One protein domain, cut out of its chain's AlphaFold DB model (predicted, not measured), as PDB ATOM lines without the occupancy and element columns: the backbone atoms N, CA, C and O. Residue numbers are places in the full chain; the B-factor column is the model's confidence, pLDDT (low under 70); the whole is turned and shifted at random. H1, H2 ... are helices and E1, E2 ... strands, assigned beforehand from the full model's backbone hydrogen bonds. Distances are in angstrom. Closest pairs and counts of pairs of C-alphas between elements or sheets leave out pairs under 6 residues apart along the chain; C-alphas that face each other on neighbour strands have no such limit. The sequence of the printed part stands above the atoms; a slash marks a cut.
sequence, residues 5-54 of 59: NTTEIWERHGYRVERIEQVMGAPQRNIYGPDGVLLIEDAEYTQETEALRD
ATOM      1  N   ASN A   5      -8.592  16.540  78.432       91.44
ATOM      2  CA  ASN A   5      -8.222  17.189  77.181       91.44
ATOM      3  C   ASN A   5      -6.811  16.747  76.756       91.44
ATOM      4  O   ASN A   5      -5.830  17.406  77.086       91.44
ATOM      5  N   THR A   6      -6.705  15.613  76.055       92.31
ATOM      6  CA  THR A   6      -5.403  15.041  75.672       92.31
ATOM      7  C   THR A   6      -4.597  15.973  74.769       92.31
ATOM      8  O   THR A   6      -3.390  16.070  74.949       92.31
ATOM      9  N   THR A   7      -5.250  16.720  73.867       93.81
ATOM     10  CA  THR A   7      -4.571  17.662  72.961       93.81
ATOM     11  C   THR A   7      -3.788  18.716  73.734       93.81
ATOM     12  O   THR A   7      -2.608  18.913  73.473       93.81
ATOM     13  N   GLU A   8      -4.417  19.345  74.728       95.19
ATOM     14  CA  GLU A   8      -3.760  20.385  75.527       95.19
ATOM     15  C   GLU A   8      -2.547  19.839  76.291       95.19
ATOM     16  O   GLU A   8      -1.538  20.528  76.434       95.19
ATOM     17  N   ILE A   9      -2.627  18.597  76.773       96.25
ATOM     18  CA  ILE A   9      -1.522  17.964  77.494       96.25
ATOM     19  C   ILE A   9      -0.364  17.690  76.532       96.25
ATOM     20  O   ILE A   9       0.762  18.089  76.821       96.25
ATOM     21  N   TRP A  10      -0.630  17.086  75.371       96.38
ATOM     22  CA  TRP A  10       0.392  16.856  74.346       96.38
ATOM     23  C   TRP A  10       1.125  18.149  73.974       96.38
ATOM     24  O   TRP A  10       2.351  18.222  74.084       96.38
ATOM     25  N   GLU A  11       0.373  19.192  73.621       96.06
ATOM     26  CA  GLU A  11       0.931  20.482  73.209       96.06
ATOM     27  C   GLU A  11       1.738  21.146  74.333       96.06
ATOM     28  O   GLU A  11       2.821  21.683  74.088       96.06
ATOM     29  N   ARG A  12       1.276  21.049  75.589       97.00
ATOM     30  CA  ARG A  12       1.999  21.563  76.764       97.00
ATOM     31  C   ARG A  12       3.368  20.904  76.949       97.00
ATOM     32  O   ARG A  12       4.292  21.562  77.422       97.00
ATOM     33  N   HIS A  13       3.503  19.633  76.577       96.25
ATOM     34  CA  HIS A  13       4.756  18.877  76.659       96.25
ATOM     35  C   HIS A  13       5.589  18.925  75.364       96.25
ATOM     36  O   HIS A  13       6.595  18.224  75.256       96.25
ATOM     37  N   GLY A  14       5.207  19.764  74.394       96.44
ATOM     38  CA  GLY A  14       5.947  19.957  73.145       96.44
ATOM     39  C   GLY A  14       5.679  18.894  72.078       96.44
ATOM     40  O   GLY A  14       6.412  18.835  71.095       96.44
ATOM     41  N   TYR A  15       4.647  18.069  72.253       97.62
ATOM     42  CA  TYR A  15       4.202  17.119  71.238       97.62
ATOM     43  C   TYR A  15       3.289  17.821  70.238       97.62
ATOM     44  O   TYR A  15       2.504  18.704  70.595       97.62
ATOM     45  N   ARG A  16       3.361  17.401  68.976       97.31
ATOM     46  CA  ARG A  16       2.469  17.897  67.926       97.31
ATOM     47  C   ARG A  16       1.310  16.931  67.746       97.31
ATOM     48  O   ARG A  16       1.522  15.735  67.561       97.31
ATOM     49  N   VAL A  17       0.099  17.474  67.721       96.00
ATOM     50  CA  VAL A  17      -1.130  16.726  67.452       96.00
ATOM     51  C   VAL A  17      -1.641  17.108  66.069       96.00
ATOM     52  O   VAL A  17      -1.925  18.274  65.802       96.00
ATOM     53  N   GLU A  18      -1.768  16.133  65.181       95.69
ATOM     54  CA  GLU A  18      -2.318  16.321  63.840       95.69
ATOM     55  C   GLU A  18      -3.647  15.583  63.738       95.69
ATOM     56  O   GLU A  18      -3.707  14.371  63.929       95.69
ATOM     57  N   ARG A  19      -4.729  16.312  63.462       92.38
ATOM     58  CA  ARG A  19      -6.058  15.715  63.313       92.38
ATOM     59  C   ARG A  19      -6.229  15.153  61.909       92.38
ATOM     60  O   ARG A  19      -5.986  15.850  60.927       92.38
ATOM     61  N   ILE A  20      -6.728  13.930  61.841       90.50
ATOM     62  CA  ILE A  20      -6.998  13.209  60.605       90.50
ATOM     63  C   ILE A  20      -8.508  13.081  60.483       90.50
ATOM     64  O   ILE A  20      -9.177  12.424  61.289       90.50
ATOM     65  N   GLU A  21      -9.056  13.764  59.485       88.06
ATOM     66  CA  GLU A  21     -10.457  13.612  59.122       88.06
ATOM     67  C   GLU A  21     -10.628  12.263  58.418       88.06
ATOM     68  O   GLU A  21      -9.989  11.990  57.401       88.06
ATOM     69  N   GLN A  22     -11.490  11.416  58.971       80.25
ATOM     70  CA  GLN A  22     -11.795  10.107  58.405       80.25
ATOM     71  C   GLN A  22     -13.030  10.202  57.503       80.25
ATOM     72  O   GLN A  22     -13.996  10.897  57.820       80.25
ATOM     73  N   VAL A  23     -13.020   9.477  56.377       81.69
ATOM     74  CA  VAL A  23     -14.158   9.431  55.433       81.69
ATOM     75  C   VAL A  23     -15.402   8.823  56.097       81.69
ATOM     76  O   VAL A  23     -16.529   9.213  55.793       81.69
ATOM     77  N   MET A  24     -15.203   7.886  57.027       83.44
ATOM     78  CA  MET A  24     -16.231   7.337  57.910       83.44
ATOM     79  C   MET A  24     -15.642   7.107  59.306       83.44
ATOM     80  O   MET A  24     -14.514   6.642  59.424       83.44
ATOM     81  N   GLY A  25     -16.426   7.372  60.354       80.88
ATOM     82  CA  GLY A  25     -16.016   7.162  61.748       80.88
ATOM     83  C   GLY A  25     -15.657   8.450  62.491       80.88
ATOM     84  O   GLY A  25     -15.947   9.556  62.035       80.88
ATOM     85  N   ALA A  26     -15.085   8.298  63.687       82.31
ATOM     86  CA  ALA A  26     -14.618   9.426  64.484       82.31
ATOM     87  C   ALA A  26     -13.266   9.933  63.947       82.31
ATOM     88  O   ALA A  26     -12.432   9.115  63.563       82.31
ATOM     89  N   PRO A  27     -13.019  11.255  63.945       84.56
ATOM     90  CA  PRO A  27     -11.710  11.804  63.605       84.56
ATOM     91  C   PRO A  27     -10.616  11.235  64.513       84.56
ATOM     92  O   PRO A  27     -10.784  11.211  65.736       84.56
ATOM     93  N   GLN A  28      -9.511  10.817  63.905       90.81
ATOM     94  CA  GLN A  28      -8.336  10.278  64.591       90.81
ATOM     95  C   GLN A  28      -7.219  11.320  64.651       90.81
ATOM     96  O   GLN A  28      -7.369  12.445  64.153       90.81
ATOM     97  N   ARG A  29      -6.121  10.989  65.335       93.56
ATOM     98  CA  ARG A  29      -5.002  11.910  65.538       93.56
ATOM     99  C   ARG A  29      -3.660  11.208  65.393       93.56
ATOM    100  O   ARG A  29      -3.437  10.190  66.032       93.56
ATOM    101  N   ASN A  30      -2.740  11.810  64.652       96.25
ATOM    102  CA  ASN A  30      -1.327  11.462  64.733       96.25
ATOM    103  C   ASN A  30      -0.667  12.288  65.835       96.25
ATOM    104  O   ASN A  30      -0.844  13.509  65.903       96.25
ATOM    105  N   ILE A  31       0.110  11.625  66.686       97.12
ATOM    106  CA  ILE A  31       0.883  12.256  67.756       97.12
ATOM    107  C   ILE A  31       2.354  12.167  67.381       97.12
ATOM    108  O   ILE A  31       2.878  11.073  67.180       97.12
ATOM    109  N   TYR A  32       3.024  13.310  67.307       97.69
ATOM    110  CA  TYR A  32       4.451  13.390  67.020       97.69
ATOM    111  C   TYR A  32       5.202  13.870  68.257       97.69
ATOM    112  O   TYR A  32       4.749  14.787  68.949       97.69
ATOM    113  N   GLY A  33       6.357  13.262  68.509       96.44
ATOM    114  CA  GLY A  33       7.292  13.676  69.541       96.44
ATOM    115  C   GLY A  33       7.830  15.095  69.319       96.44
ATOM    116  O   GLY A  33       7.708  15.646  68.219       96.44
ATOM    117  N   PRO A  34       8.473  15.692  70.337       95.06
ATOM    118  CA  PRO A  34       9.132  16.995  70.207       95.06
ATOM    119  C   PRO A  34      10.249  17.027  69.151       95.06
ATOM    120  O   PRO A  34      10.618  18.090  68.661       95.06
ATOM    121  N   ASP A  35      10.790  15.861  68.800       95.81
ATOM    122  CA  ASP A  35      11.764  15.642  67.726       95.81
ATOM    123  C   ASP A  35      11.126  15.538  66.326       95.81
ATOM    124  O   ASP A  35      11.833  15.433  65.325       95.81
ATOM    125  N   GLY A  36       9.794  15.591  66.243       94.56
ATOM    126  CA  GLY A  36       9.024  15.453  65.010       94.56
ATOM    127  C   GLY A  36       8.783  14.006  64.574       94.56
ATOM    128  O   GLY A  36       8.180  13.799  63.519       94.56
ATOM    129  N   VAL A  37       9.217  13.008  65.352       96.69
ATOM    130  CA  VAL A  37       9.006  11.587  65.036       96.69
ATOM    131  C   VAL A  37       7.570  11.187  65.368       96.69
ATOM    132  O   VAL A  37       7.042  11.558  66.413       96.69
ATOM    133  N   LEU A  38       6.922  10.426  64.484       96.44
ATOM    134  CA  LEU A  38       5.586   9.883  64.737       96.44
ATOM    135  C   LEU A  38       5.644   8.886  65.904       96.44
ATOM    136  O   LEU A  38       6.336   7.873  65.820       96.44
ATOM    137  N   LEU A  39       4.923   9.188  66.982       95.56
ATOM    138  CA  LEU A  39       4.826   8.355  68.180       95.56
ATOM    139  C   LEU A  39       3.614   7.423  68.109       95.56
ATOM    140  O   LEU A  39       3.733   6.236  68.399       95.56
ATOM    141  N   ILE A  40       2.451   7.971  67.747       95.19
ATOM    142  CA  ILE A  40       1.195   7.223  67.639       95.19
ATOM    143  C   ILE A  40       0.522   7.622  66.334       95.19
ATOM    144  O   ILE A  40       0.261   8.805  66.110       95.19
ATOM    145  N   GLU A  41       0.259   6.632  65.491       95.19
ATOM    146  CA  GLU A  41      -0.511   6.783  64.260       95.19
ATOM    147  C   GLU A  41      -1.994   6.512  64.535       95.19
ATOM    148  O   GLU A  41      -2.309   5.598  65.298       95.19
ATOM    149  N   ASP A  42      -2.887   7.300  63.925       92.62
ATOM    150  CA  ASP A  42      -4.342   7.091  63.959       92.62
ATOM    151  C   ASP A  42      -4.897   6.849  65.379       92.62
ATOM    152  O   ASP A  42      -5.769   6.010  65.618       92.62
ATOM    153  N   ALA A  43      -4.387   7.613  66.344       91.12
ATOM    154  CA  ALA A  43      -4.588   7.369  67.761       91.12
ATOM    155  C   ALA A  43      -6.062   7.479  68.170       91.12
ATOM    156  O   ALA A  43      -6.741   8.487  67.925       91.12
ATOM    157  N   GLU A  44      -6.536   6.448  68.865       90.50
ATOM    158  CA  GLU A  44      -7.776   6.492  69.624       90.50
ATOM    159  C   GLU A  44      -7.567   7.151  70.993       90.50
ATOM    160  O   GLU A  44      -6.475   7.162  71.566       90.50
ATOM    161  N   TYR A  45      -8.657   7.656  71.578       88.25
ATOM    162  CA  TYR A  45      -8.610   8.321  72.884       88.25
ATOM    163  C   TYR A  45      -7.994   7.442  73.986       88.25
ATOM    164  O   TYR A  45      -7.266   7.953  74.833       88.25
ATOM    165  N   THR A  46      -8.273   6.135  73.983       90.62
ATOM    166  CA  THR A  46      -7.697   5.180  74.943       90.62
ATOM    167  C   THR A  46      -6.182   5.092  74.800       90.62
ATOM    168  O   THR A  46      -5.485   5.264  75.799       90.62
ATOM    169  N   GLN A  47      -5.680   4.948  73.572       92.62
ATOM    170  CA  GLN A  47      -4.246   4.882  73.278       92.62
ATOM    171  C   GLN A  47      -3.523   6.166  73.692       92.62
ATOM    172  O   GLN A  47      -2.452   6.109  74.292       92.62
ATOM    173  N   GLU A  48      -4.124   7.333  73.451       93.50
ATOM    174  CA  GLU A  48      -3.553   8.593  73.933       93.50
ATOM    175  C   GLU A  48      -3.493   8.645  75.456       93.50
ATOM    176  O   GLU A  48      -2.475   9.039  76.010       93.50
ATOM    177  N   THR A  49      -4.560   8.244  76.153       93.12
ATOM    178  CA  THR A  49      -4.547   8.260  77.622       93.12
ATOM    179  C   THR A  49      -3.551   7.271  78.221       93.12
ATOM    180  O   THR A  49      -2.970   7.576  79.258       93.12
ATOM    181  N   GLU A  50      -3.328   6.119  77.588       94.50
ATOM    182  CA  GLU A  50      -2.302   5.159  78.012       94.50
ATOM    183  C   GLU A  50      -0.899   5.720  77.778       94.50
ATOM    184  O   GLU A  50      -0.100   5.753  78.707       94.50
ATOM    185  N   ALA A  51      -0.632   6.286  76.601       94.62
ATOM    186  CA  ALA A  51       0.659   6.904  76.316       94.62
ATOM    187  C   ALA A  51       0.961   8.095  77.244       94.62
ATOM    188  O   ALA A  51       2.084   8.242  77.721       94.62
ATOM    189  N   LEU A  52      -0.039   8.928  77.557       95.62
ATOM    190  CA  LEU A  52       0.111  10.021  78.523       95.62
ATOM    191  C   LEU A  52       0.443   9.508  79.935       95.62
ATOM    192  O   LEU A  52       1.199  10.170  80.646       95.62
ATOM    193  N   ARG A  53      -0.102   8.354  80.346       95.56
ATOM    194  CA  ARG A  53       0.239   7.708  81.627       95.56
ATOM    195  C   ARG A  53       1.645   7.128  81.615       95.56
ATOM    196  O   ARG A  53       2.397   7.371  82.552       95.56
ATOM    197  N   ASP A  54       2.016   6.428  80.548       95.75
ATOM    198  CA  ASP A  54       3.345   5.822  80.400       95.75
ATOM    199  C   ASP A  54       4.459   6.881  80.387       95.75
ATOM    200  O   ASP A  54       5.544   6.664  80.926       95.75
TER     201      ASP A  54
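Overview. This is residues 5 to 54 of the 59 residues of an uncharacterized protein of Comamonas testosteroni (UniProt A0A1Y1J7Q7). Two short helices, H1 and H2, cover one face of a small three-stranded sheet, whose other face is bare. The printed part has 50 residues, in the order H1, E1, E2, E3, H2, of mixed class. It is compact, with a radius of gyration of the C-alphas of 10.4 A and spans of 30 by 20 by 16 A.

Along the chain. Find C-alpha 6 at (-5.403, 15.041, 75.672), where H1, residues 6 to 12, begins. Next come E1, residues 16 to 20, E2, residues 28 to 32, 13.4 A long, and E3, residues 38 to 43. H2, residues 45 to 54, 14.3 A long, ends at C-alpha 54, (3.345, 5.822, 80.400).

Arrangement. E1, E2 and E3 form a meander, each the antiparallel neighbour of the one before; N 18 and O 30, 2.9 A, and N 31 and O 40, 2.9 A, are within hydrogen-bond range. H1 lies over E1, height over the sheet 8.9 A; H2 lies over E3, 10.3 A. The helices touch, C-alphas 6 and 48 closest at 6.9 A, at a steep tilt of 44 degrees, the same way. Both helices have every O i to N i+4 pair within range.

Size, cuts and confidence. The farthest C-alphas, Met 24 and Asp 35, are 30.8 A apart. The printed part has no cut and no long link; no printed residue is under pLDDT 70.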